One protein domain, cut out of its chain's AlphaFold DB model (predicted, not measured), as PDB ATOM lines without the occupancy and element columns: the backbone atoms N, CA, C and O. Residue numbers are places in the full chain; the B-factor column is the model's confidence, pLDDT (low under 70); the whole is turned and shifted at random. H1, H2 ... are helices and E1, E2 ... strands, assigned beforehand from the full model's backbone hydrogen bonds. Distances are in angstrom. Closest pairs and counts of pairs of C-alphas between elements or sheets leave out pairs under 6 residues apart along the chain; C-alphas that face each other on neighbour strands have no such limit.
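Overview. This is residues 14 to 62 and 74 to 92 of the 98 residues of the protein "DNA helicase" of freshwater metagenome (UniProt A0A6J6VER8). What is the shape? A long helix, H1, runs through the middle, with the antiparallel hairpin E1 E2 on one side and short H2 on the other. What is printed? The 68 residues, class mixed, run E1 E2 H1 E3 H2; E3 pairs with no named strand. How large? It is flat, 33 by 32 by 17 A, and compact, radius of gyration of the C-alphas 12.6 A.

Arrangement. What pairs? E1, residues 14 to 18, and E2, residues 21 to 28, form a hairpin; N 15 and O 23 are within hydrogen-bond range, 2.9 A. What follows? The closest C-alphas of E2 and H1, residues 35 to 56, are Val 24 and Arg 49, 6.5 A. E2 and E3, residues 74 to 76, are near each other, with 6 pairs of C-alphas within 10 A. With residues 43 to 50 alone H1 touches H2, residues 84 to 91, at a steep tilt of 60 degrees; the closest C-alphas are Leu 50 and Glu 84, 7.0 A. Helix backbones? Every O i to N i+4 pair is within hydrogen-bond range in H2, 15 of 18 in H1.

Along the chain. Where are the ends? E1 begins at C-alpha 14 (-10.866, 40.884, 8.716); H2 ends at C-alpha 91 (8.907, 43.716, 22.373). How long? E2 spans 23.1 A, H1 31.4 A with a kink of 26 degrees near residue 42.

Size, cuts and confidence. Any cut? Residues 63 to 73 are not printed; C-alphas 62 and 74 are 22.5 A apart. Confidence? No printed residue is under 70.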
ATOM      1  N   VAL A  14     -11.586  41.942   9.428       98.44
ATOM      2  CA  VAL A  14     -10.866  40.884   8.716       98.44
ATOM      3  C   VAL A  14     -11.739  40.341   7.601       98.44
ATOM      4  O   VAL A  14     -12.878  39.936   7.838       98.44
ATOM      5  N   TYR A  15     -11.184  40.298   6.398       98.44
ATOM      6  CA  TYR A  15     -11.846  39.796   5.202       98.44
ATOM      7  C   TYR A  15     -11.199  38.489   4.765       98.44
ATOM      8  O   TYR A  15      -9.986  38.324   4.867       98.44
ATOM      9  N   LYS A  16     -12.004  37.555   4.259       98.19
ATOM     10  CA  LYS A  16     -11.495  36.357   3.592       98.19
ATOM     11  C   LYS A  16     -11.241  36.696   2.127       98.19
ATOM     12  O   LYS A  16     -12.164  37.120   1.438       98.19
ATOM     13  N   THR A  17     -10.011  36.512   1.664       97.88
ATOM     14  CA  THR A  17      -9.583  36.839   0.292       97.88
ATOM     15  C   THR A  17      -9.400  35.597  -0.581       97.88
ATOM     16  O   THR A  17      -9.344  35.701  -1.802       97.88
ATOM     17  N   GLY A  18      -9.385  34.411   0.032       97.50
ATOM     18  CA  GLY A  18      -9.291  33.123  -0.646       97.50
ATOM     19  C   GLY A  18      -9.410  31.952   0.336       97.50
ATOM     20  O   GLY A  18      -9.709  32.158   1.520       97.50
ATOM     21  N   PRO A  19      -9.206  30.706  -0.120       97.44
ATOM     22  CA  PRO A  19      -9.061  29.553   0.766       97.44
ATOM     23  C   PRO A  19      -7.897  29.781   1.736       97.44
ATOM     24  O   PRO A  19      -6.769  29.986   1.306       97.44
ATOM     25  N   ASP A  20      -8.197  29.811   3.035       96.94
ATOM     26  CA  ASP A  20      -7.240  30.072   4.119       96.94
ATOM     27  C   ASP A  20      -6.371  31.328   3.951       96.94
ATOM     28  O   ASP A  20      -5.294  31.411   4.541       96.94
ATOM     29  N   GLN A  21      -6.861  32.309   3.187       98.38
ATOM     30  CA  GLN A  21      -6.238  33.611   2.967       98.38
ATOM     31  C   GLN A  21      -7.133  34.729   3.496       98.38
ATOM     32  O   GLN A  21      -8.357  34.715   3.301       98.38
ATOM     33  N   TYR A  22      -6.512  35.694   4.167       98.62
ATOM     34  CA  TYR A  22      -7.205  36.761   4.877       98.62
ATOM     35  C   TYR A  22      -6.505  38.110   4.680       98.62
ATOM     36  O   TYR A  22      -5.288  38.164   4.530       98.62
ATOM     37  N   GLU A  23      -7.268  39.201   4.734       98.38
ATOM     38  CA  GLU A  23      -6.749  40.572   4.802       98.38
ATOM     39  C   GLU A  23      -7.299  41.251   6.061       98.38
ATOM     40  O   GLU A  23      -8.513  41.347   6.259       98.38
ATOM     41  N   VAL A  24      -6.397  41.702   6.929       98.62
ATOM     42  CA  VAL A  24      -6.716  42.539   8.088       98.62
ATOM     43  C   VAL A  24      -6.799  43.996   7.644       98.62
ATOM     44  O   VAL A  24      -5.876  44.502   7.010       98.62
ATOM     45  N   ILE A  25      -7.865  44.696   8.032       98.44
ATOM     46  CA  ILE A  25      -8.015  46.133   7.795       98.44
ATOM     47  C   ILE A  25      -8.132  46.860   9.131       98.44
ATOM     48  O   ILE A  25      -8.929  46.475   9.988       98.44
ATOM     49  N   ASP A  26      -7.349  47.924   9.274       98.06
ATOM     50  CA  ASP A  26      -7.456  48.905  10.353       98.06
ATOM     51  C   ASP A  26      -7.950  50.239   9.767       98.06
ATOM     52  O   ASP A  26      -7.403  50.740   8.774       98.06
ATOM     53  N   TRP A  27      -9.032  50.783  10.330       97.81
ATOM     54  CA  TRP A  27      -9.658  52.000   9.814       97.81
ATOM     55  C   TRP A  27      -9.040  53.245  10.444       97.81
ATOM     56  O   TRP A  27      -8.975  53.395  11.664       97.81
ATOM     57  N   LYS A  28      -8.650  54.201   9.600       96.69
ATOM     58  CA  LYS A  28      -8.086  55.484  10.019       96.69
ATOM     59  C   LYS A  28      -8.984  56.637   9.572       96.69
ATOM     60  O   LYS A  28      -9.444  56.690   8.436       96.69
ATOM     61  N   THR A  29      -9.210  57.584  10.478       95.75
ATOM     62  CA  THR A  29      -9.935  58.843  10.215       95.75
ATOM     63  C   THR A  29      -9.005  60.052  10.073       95.75
ATOM     64  O   THR A  29      -9.430  61.100   9.594       95.75
ATOM     65  N   GLY A  30      -7.743  59.918  10.501       92.25
ATOM     66  CA  GLY A  30      -6.706  60.942  10.359       92.25
ATOM     67  C   GLY A  30      -6.064  60.961   8.970       92.25
ATOM     68  O   GLY A  30      -6.478  60.225   8.081       92.25
ATOM     69  N   LYS A  31      -5.025  61.786   8.802       91.56
ATOM     70  CA  LYS A  31      -4.263  61.883   7.547       91.56
ATOM     71  C   LYS A  31      -3.478  60.605   7.256       91.56
ATOM     72  O   LYS A  31      -2.990  59.951   8.183       91.56
ATOM     73  N   VAL A  32      -3.296  60.323   5.968       91.44
ATOM     74  CA  VAL A  32      -2.358  59.305   5.483       91.44
ATOM     75  C   VAL A  32      -0.961  59.583   6.036       91.44
ATOM     76  O   VAL A  32      -0.477  60.712   5.966       91.44
ATOM     77  N   LYS A  33      -0.348  58.557   6.631       90.69
ATOM     78  CA  LYS A  33       1.023  58.613   7.152       90.69
ATOM     79  C   LYS A  33       2.009  58.210   6.060       90.69
ATOM     80  O   LYS A  33       1.682  57.355   5.238       90.69
ATOM     81  N   ASP A  34       3.216  58.759   6.105       90.00
ATOM     82  CA  ASP A  34       4.323  58.424   5.211       90.00
ATOM     83  C   ASP A  34       5.633  58.191   5.987       90.00
ATOM     84  O   ASP A  34       5.689  58.345   7.210       90.00
ATOM     85  N   GLY A  35       6.663  57.713   5.278       91.31
ATOM     86  CA  GLY A  35       8.004  57.472   5.820       91.31
ATOM     87  C   GLY A  35       8.011  56.728   7.162       91.31
ATOM     88  O   GLY A  35       7.310  55.733   7.348       91.31
ATOM     89  N   ALA A  36       8.770  57.264   8.118       91.00
ATOM     90  CA  ALA A  36       8.925  56.684   9.450       91.00
ATOM     91  C   ALA A  36       7.604  56.602  10.241       91.00
ATOM     92  O   ALA A  36       7.420  55.698  11.058       91.00
ATOM     93  N   ASP A  37       6.655  57.512  10.003       92.00
ATOM     94  CA  ASP A  37       5.354  57.473  10.676       92.00
ATOM     95  C   ASP A  37       4.506  56.296  10.186       92.00
ATOM     96  O   ASP A  37       3.773  55.685  10.977       92.00
ATOM     97  N   LEU A  38       4.608  55.961   8.896       92.56
ATOM     98  CA  LEU A  38       3.960  54.785   8.322       92.56
ATOM     99  C   LEU A  38       4.612  53.493   8.823       92.56
ATOM    100  O   LEU A  38       3.888  52.578   9.211       92.56
ATOM    101  N   GLU A  39       5.944  53.436   8.870       91.38
ATOM    102  CA  GLU A  39       6.696  52.291   9.404       91.38
ATOM    103  C   GLU A  39       6.315  52.003  10.863       91.38
ATOM    104  O   GLU A  39       5.930  50.883  11.208       91.38
ATOM    105  N   ASN A  40       6.305  53.033  11.712       92.38
ATOM    106  CA  ASN A  40       5.898  52.904  13.111       92.38
ATOM    107  C   ASN A  40       4.431  52.480  13.250       92.38
ATOM    108  O   ASN A  40       4.092  51.652  14.097       92.38
ATOM    109  N   ALA A  41       3.537  53.018  12.414       93.00
ATOM    110  CA  ALA A  41       2.142  52.592  12.410       93.00
ATOM    111  C   ALA A  41       1.998  51.121  11.988       93.00
ATOM    112  O   ALA A  41       1.202  50.394  12.585       93.00
ATOM    113  N   ALA A  42       2.776  50.659  11.004       96.00
ATOM    114  CA  ALA A  42       2.708  49.304  10.460       96.00
ATOM    115  C   ALA A  42       3.030  48.207  11.494       96.00
ATOM    116  O   ALA A  42       2.575  47.072  11.332       96.00
ATOM    117  N   ILE A  43       3.701  48.539  12.604       95.38
ATOM    118  CA  ILE A  43       3.882  47.637  13.757       95.38
ATOM    119  C   ILE A  43       2.522  47.126  14.270       95.38
ATOM    120  O   ILE A  43       2.378  45.948  14.606       95.38
ATOM    121  N   GLN A  44       1.490  47.977  14.275       94.88
ATOM    122  CA  GLN A  44       0.126  47.589  14.645       94.88
ATOM    123  C   GLN A  44      -0.421  46.495  13.713       94.88
ATOM    124  O   GLN A  44      -0.941  45.481  14.181       94.88
ATOM    125  N   LEU A  45      -0.249  46.661  12.396       97.44
ATOM    126  CA  LEU A  45      -0.681  45.681  11.394       97.44
ATOM    127  C   LEU A  45       0.092  44.364  11.515       97.44
ATOM    128  O   LEU A  45      -0.513  43.296  11.414       97.44
ATOM    129  N   ALA A  46       1.398  44.425  11.788       97.00
ATOM    130  CA  ALA A  46       2.232  43.250  12.039       97.00
ATOM    131  C   ALA A  46       1.697  42.421  13.222       97.00
ATOM    132  O   ALA A  46       1.533  41.200  13.121       97.00
ATOM    133  N   MET A  47       1.353  43.081  14.332       96.31
ATOM    134  CA  MET A  47       0.764  42.411  15.494       96.31
ATOM    135  C   MET A  47      -0.609  41.810  15.178       96.31
ATOM    136  O   MET A  47      -0.883  40.674  15.572       96.31
ATOM    137  N   TYR A  48      -1.467  42.533  14.453       97.69
ATOM    138  CA  TYR A  48      -2.796  42.038  14.096       97.69
ATOM    139  C   TYR A  48      -2.749  40.844  13.146       97.69
ATOM    140  O   TYR A  48      -3.430  39.849  13.411       97.69
ATOM    141  N   ARG A  49      -1.918  40.888  12.092       97.19
ATOM    142  CA  ARG A  49      -1.778  39.746  11.174       97.19
ATOM    143  C   ARG A  49      -1.280  38.506  11.913       97.19
ATOM    144  O   ARG A  49      -1.825  37.423  11.719       97.19
ATOM    145  N   LEU A  50      -0.310  38.666  12.821       96.94
ATOM    146  CA  LEU A  50       0.246  37.558  13.592       96.94
ATOM    147  C   LEU A  50      -0.789  36.974  14.557       96.94
ATOM    148  O   LEU A  50      -0.942  35.755  14.646       96.94
ATOM    149  N   ALA A  51      -1.519  37.836  15.270       96.75
ATOM    150  CA  ALA A  51      -2.573  37.414  16.183       96.75
ATOM    151  C   ALA A  51      -3.678  36.642  15.449       96.75
ATOM    152  O   ALA A  51      -4.100  35.582  15.917       96.75
ATOM    153  N   TYR A  52      -4.112  37.131  14.283       97.81
ATOM    154  CA  TYR A  52      -5.157  36.476  13.502       97.81
ATOM    155  C   TYR A  52      -4.687  35.157  12.877       97.81
ATOM    156  O   TYR A  52      -5.412  34.164  12.941       97.81
ATOM    157  N   ALA A  53      -3.461  35.112  12.348       97.62
ATOM    158  CA  ALA A  53      -2.858  33.888  11.820       97.62
ATOM    159  C   ALA A  53      -2.810  32.779  12.884       97.62
ATOM    160  O   ALA A  53      -3.257  31.660  12.634       97.62
ATOM    161  N   LYS A  54      -2.376  33.114  14.109       95.81
ATOM    162  CA  LYS A  54      -2.383  32.189  15.254       95.81
ATOM    163  C   LYS A  54      -3.800  31.747  15.627       95.81
ATOM    164  O   LYS A  54      -4.033  30.557  15.811       95.81
ATOM    165  N   LEU A  55      -4.759  32.677  15.679       96.38
ATOM    166  CA  LEU A  55      -6.166  32.375  15.978       96.38
ATOM    167  C   LEU A  55      -6.791  31.408  14.958       96.38
ATOM    168  O   LEU A  55      -7.590  30.555  15.335       96.38
ATOM    169  N   LYS A  56      -6.445  31.542  13.674       97.88
ATOM    170  CA  LYS A  56      -6.932  30.674  12.592       97.88
ATOM    171  C   LYS A  56      -6.061  29.453  12.326       97.88
ATOM    172  O   LYS A  56      -6.461  28.617  11.526       97.88
ATOM    173  N   SER A  57      -4.922  29.332  13.007       97.31
ATOM    174  CA  SER A  57      -3.943  28.262  12.783       97.31
ATOM    175  C   SER A  57      -3.498  28.164  11.316       97.31
ATOM    176  O   SER A  57      -3.419  27.076  10.754       97.31
ATOM    177  N   VAL A  58      -3.203  29.314  10.698       97.94
ATOM    178  CA  VAL A  58      -2.666  29.426   9.326       97.94
ATOM    179  C   VAL A  58      -1.282  30.091   9.335       97.94
ATOM    180  O   VAL A  58      -0.966  30.816  10.284       97.94
ATOM    181  N   PRO A  59      -0.446  29.898   8.297       97.12
ATOM    182  CA  PRO A  59       0.797  30.651   8.150       97.12
ATOM    183  C   PRO A  59       0.537  32.163   8.127       97.12
ATOM    184  O   PRO A  59      -0.407  32.623   7.487       97.12
ATOM    185  N   VAL A  60       1.396  32.960   8.773       96.25
ATOM    186  CA  VAL A  60       1.248  34.431   8.784       96.25
ATOM    187  C   VAL A  60       1.322  35.038   7.379       96.25
ATOM    188  O   VAL A  60       0.685  36.050   7.113       96.25
ATOM    189  N   THR A  61       2.021  34.379   6.452       95.75
ATOM    190  CA  THR A  61       2.089  34.744   5.029       95.75
ATOM    191  C   THR A  61       0.736  34.681   4.320       95.75
ATOM    192  O   THR A  61       0.578  35.287   3.267       95.75
ATOM    193  N   ASN A  62      -0.249  33.982   4.892       97.69
ATOM    194  CA  ASN A  62      -1.613  33.939   4.370       97.69
ATOM    195  C   ASN A  62      -2.484  35.105   4.868       97.69
ATOM    196  O   ASN A  62      -3.657  35.188   4.501       97.69
ATOM    197  N   GLN A  74      -8.839  55.845   0.704       96.56
ATOM    198  CA  GLN A  74      -7.580  55.262   0.252       96.56
ATOM    199  C   GLN A  74      -7.183  54.081   1.133       96.56
ATOM    200  O   GLN A  74      -7.188  54.172   2.360       96.56
ATOM    201  N   THR A  75      -6.756  52.984   0.507       97.38
ATOM    202  CA  THR A  75      -6.172  51.839   1.215       97.38
ATOM    203  C   THR A  75      -4.667  51.789   0.991       97.38
ATOM    204  O   THR A  75      -4.209  51.602  -0.136       97.38
ATOM    205  N   VAL A  76      -3.902  51.921   2.072       96.56
ATOM    206  CA  VAL A  76      -2.439  51.855   2.071       96.56
ATOM    207  C   VAL A  76      -2.002  50.482   2.560       96.56
ATOM    208  O   VAL A  76      -2.367  50.057   3.655       96.56
ATOM    209  N   ARG A  77      -1.202  49.799   1.738       95.25
ATOM    210  CA  ARG A  77      -0.606  48.491   2.029       95.25
ATOM    211  C   ARG A  77       0.901  48.667   2.205       95.25
ATOM    212  O   ARG A  77       1.590  48.771   1.191       95.25
ATOM    213  N   PRO A  78       1.411  48.761   3.446       92.94
ATOM    214  CA  PRO A  78       2.850  48.830   3.677       92.94
ATOM    215  C   PRO A  78       3.535  47.583   3.104       92.94
ATOM    216  O   PRO A  78       3.058  46.471   3.325       92.94
ATOM    217  N   ALA A  79       4.622  47.771   2.354       84.31
ATOM    218  CA  ALA A  79       5.384  46.661   1.778       84.31
ATOM    219  C   ALA A  79       6.169  45.905   2.862       84.31
ATOM    220  O   ALA A  79       6.144  44.676   2.908       84.31
ATOM    221  N   ASP A  80       6.781  46.654   3.781       83.94
ATOM    222  CA  ASP A  80       7.626  46.125   4.846       83.94
ATOM    223  C   ASP A  80       6.836  46.034   6.156       83.94
ATOM    224  O   ASP A  80       6.775  46.966   6.958       83.94
ATOM    225  N   ILE A  81       6.170  44.896   6.365       90.31
ATOM    226  CA  ILE A  81       5.469  44.591   7.618       90.31
ATOM    227  C   ILE A  81       6.288  43.566   8.403       90.31
ATOM    228  O   ILE A  81       6.460  42.432   7.941       90.31
ATOM    229  N   LEU A  82       6.704  43.960   9.612       94.50
ATOM    230  CA  LEU A  82       7.518  43.165  10.539       94.50
ATOM    231  C   LEU A  82       6.994  41.738  10.727       94.50
ATOM    232  O   LEU A  82       5.785  41.508  10.878       94.50
ATOM    233  N   ASP A  83       7.900  40.767  10.736       93.06
ATOM    234  CA  ASP A  83       7.576  39.369  11.003       93.06
ATOM    235  C   ASP A  83       7.508  39.038  12.508       93.06
ATOM    236  O   ASP A  83       7.555  39.912  13.377       93.06
ATOM    237  N   GLU A  84       7.301  37.761  12.845       92.94
ATOM    238  CA  GLU A  84       7.231  37.347  14.250       92.94
ATOM    239  C   GLU A  84       8.573  37.509  14.985       92.94
ATOM    240  O   GLU A  84       8.565  37.840  16.173       92.94
ATOM    241  N   SER A  85       9.708  37.277  14.322       94.00
ATOM    242  CA  SER A  85      11.041  37.496  14.899       94.00
ATOM    243  C   SER A  85      11.275  38.970  15.191       94.00
ATOM    244  O   SER A  85      11.658  39.311  16.310       94.00
ATOM    245  N   ASP A  86      10.970  39.836  14.229       94.06
ATOM    246  CA  ASP A  86      11.112  41.281  14.363       94.06
ATOM    247  C   ASP A  86      10.264  41.811  15.519       94.06
ATOM    248  O   ASP A  86      10.739  42.576  16.362       94.06
ATOM    249  N   LEU A  87       9.009  41.353  15.611       93.44
ATOM    250  CA  LEU A  87       8.114  41.718  16.706       93.44
ATOM    251  C   LEU A  87       8.648  41.247  18.061       93.44
ATOM    252  O   LEU A  87       8.586  42.006  19.028       93.44
ATOM    253  N   LYS A  88       9.201  40.029  18.154       93.62
ATOM    254  CA  LYS A  88       9.840  39.543  19.389       93.62
ATOM    255  C   LYS A  88      11.015  40.433  19.788       93.62
ATOM    256  O   LYS A  88      11.081  40.857  20.939       93.62
ATOM    257  N   SER A  89      11.895  40.760  18.841       94.00
ATOM    258  CA  SER A  89      13.043  41.643  19.075       94.00
ATOM    259  C   SER A  89      12.644  43.073  19.441       94.00
ATOM    260  O   SER A  89      13.381  43.747  20.163       94.00
ATOM    261  N   LEU A  90      11.507  43.561  18.943       92.06
ATOM    262  CA  LEU A  90      10.963  44.860  19.326       92.06
ATOM    263  C   LEU A  90      10.410  44.825  20.755       92.06
ATOM    264  O   LEU A  90      10.753  45.677  21.571       92.06
ATOM    265  N   ILE A  91       9.584  43.829  21.075       90.56
ATOM    266  CA  ILE A  91       8.907  43.716  22.373       90.56
ATOM    267  C   ILE A  91       9.901  43.468  23.504       90.56
ATOM    268  O   ILE A  91       9.736  44.036  24.578       90.56
ATOM    269  N   SER A  92      10.968  42.701  23.265       90.75
ATOM    270  CA  SER A  92      12.006  42.457  24.274       90.75
ATOM    271  C   SER A  92      12.755  43.724  24.706       90.75
ATOM    272  O   SER A  92      13.468  43.698  25.704       90.75
TER     273      SER A  92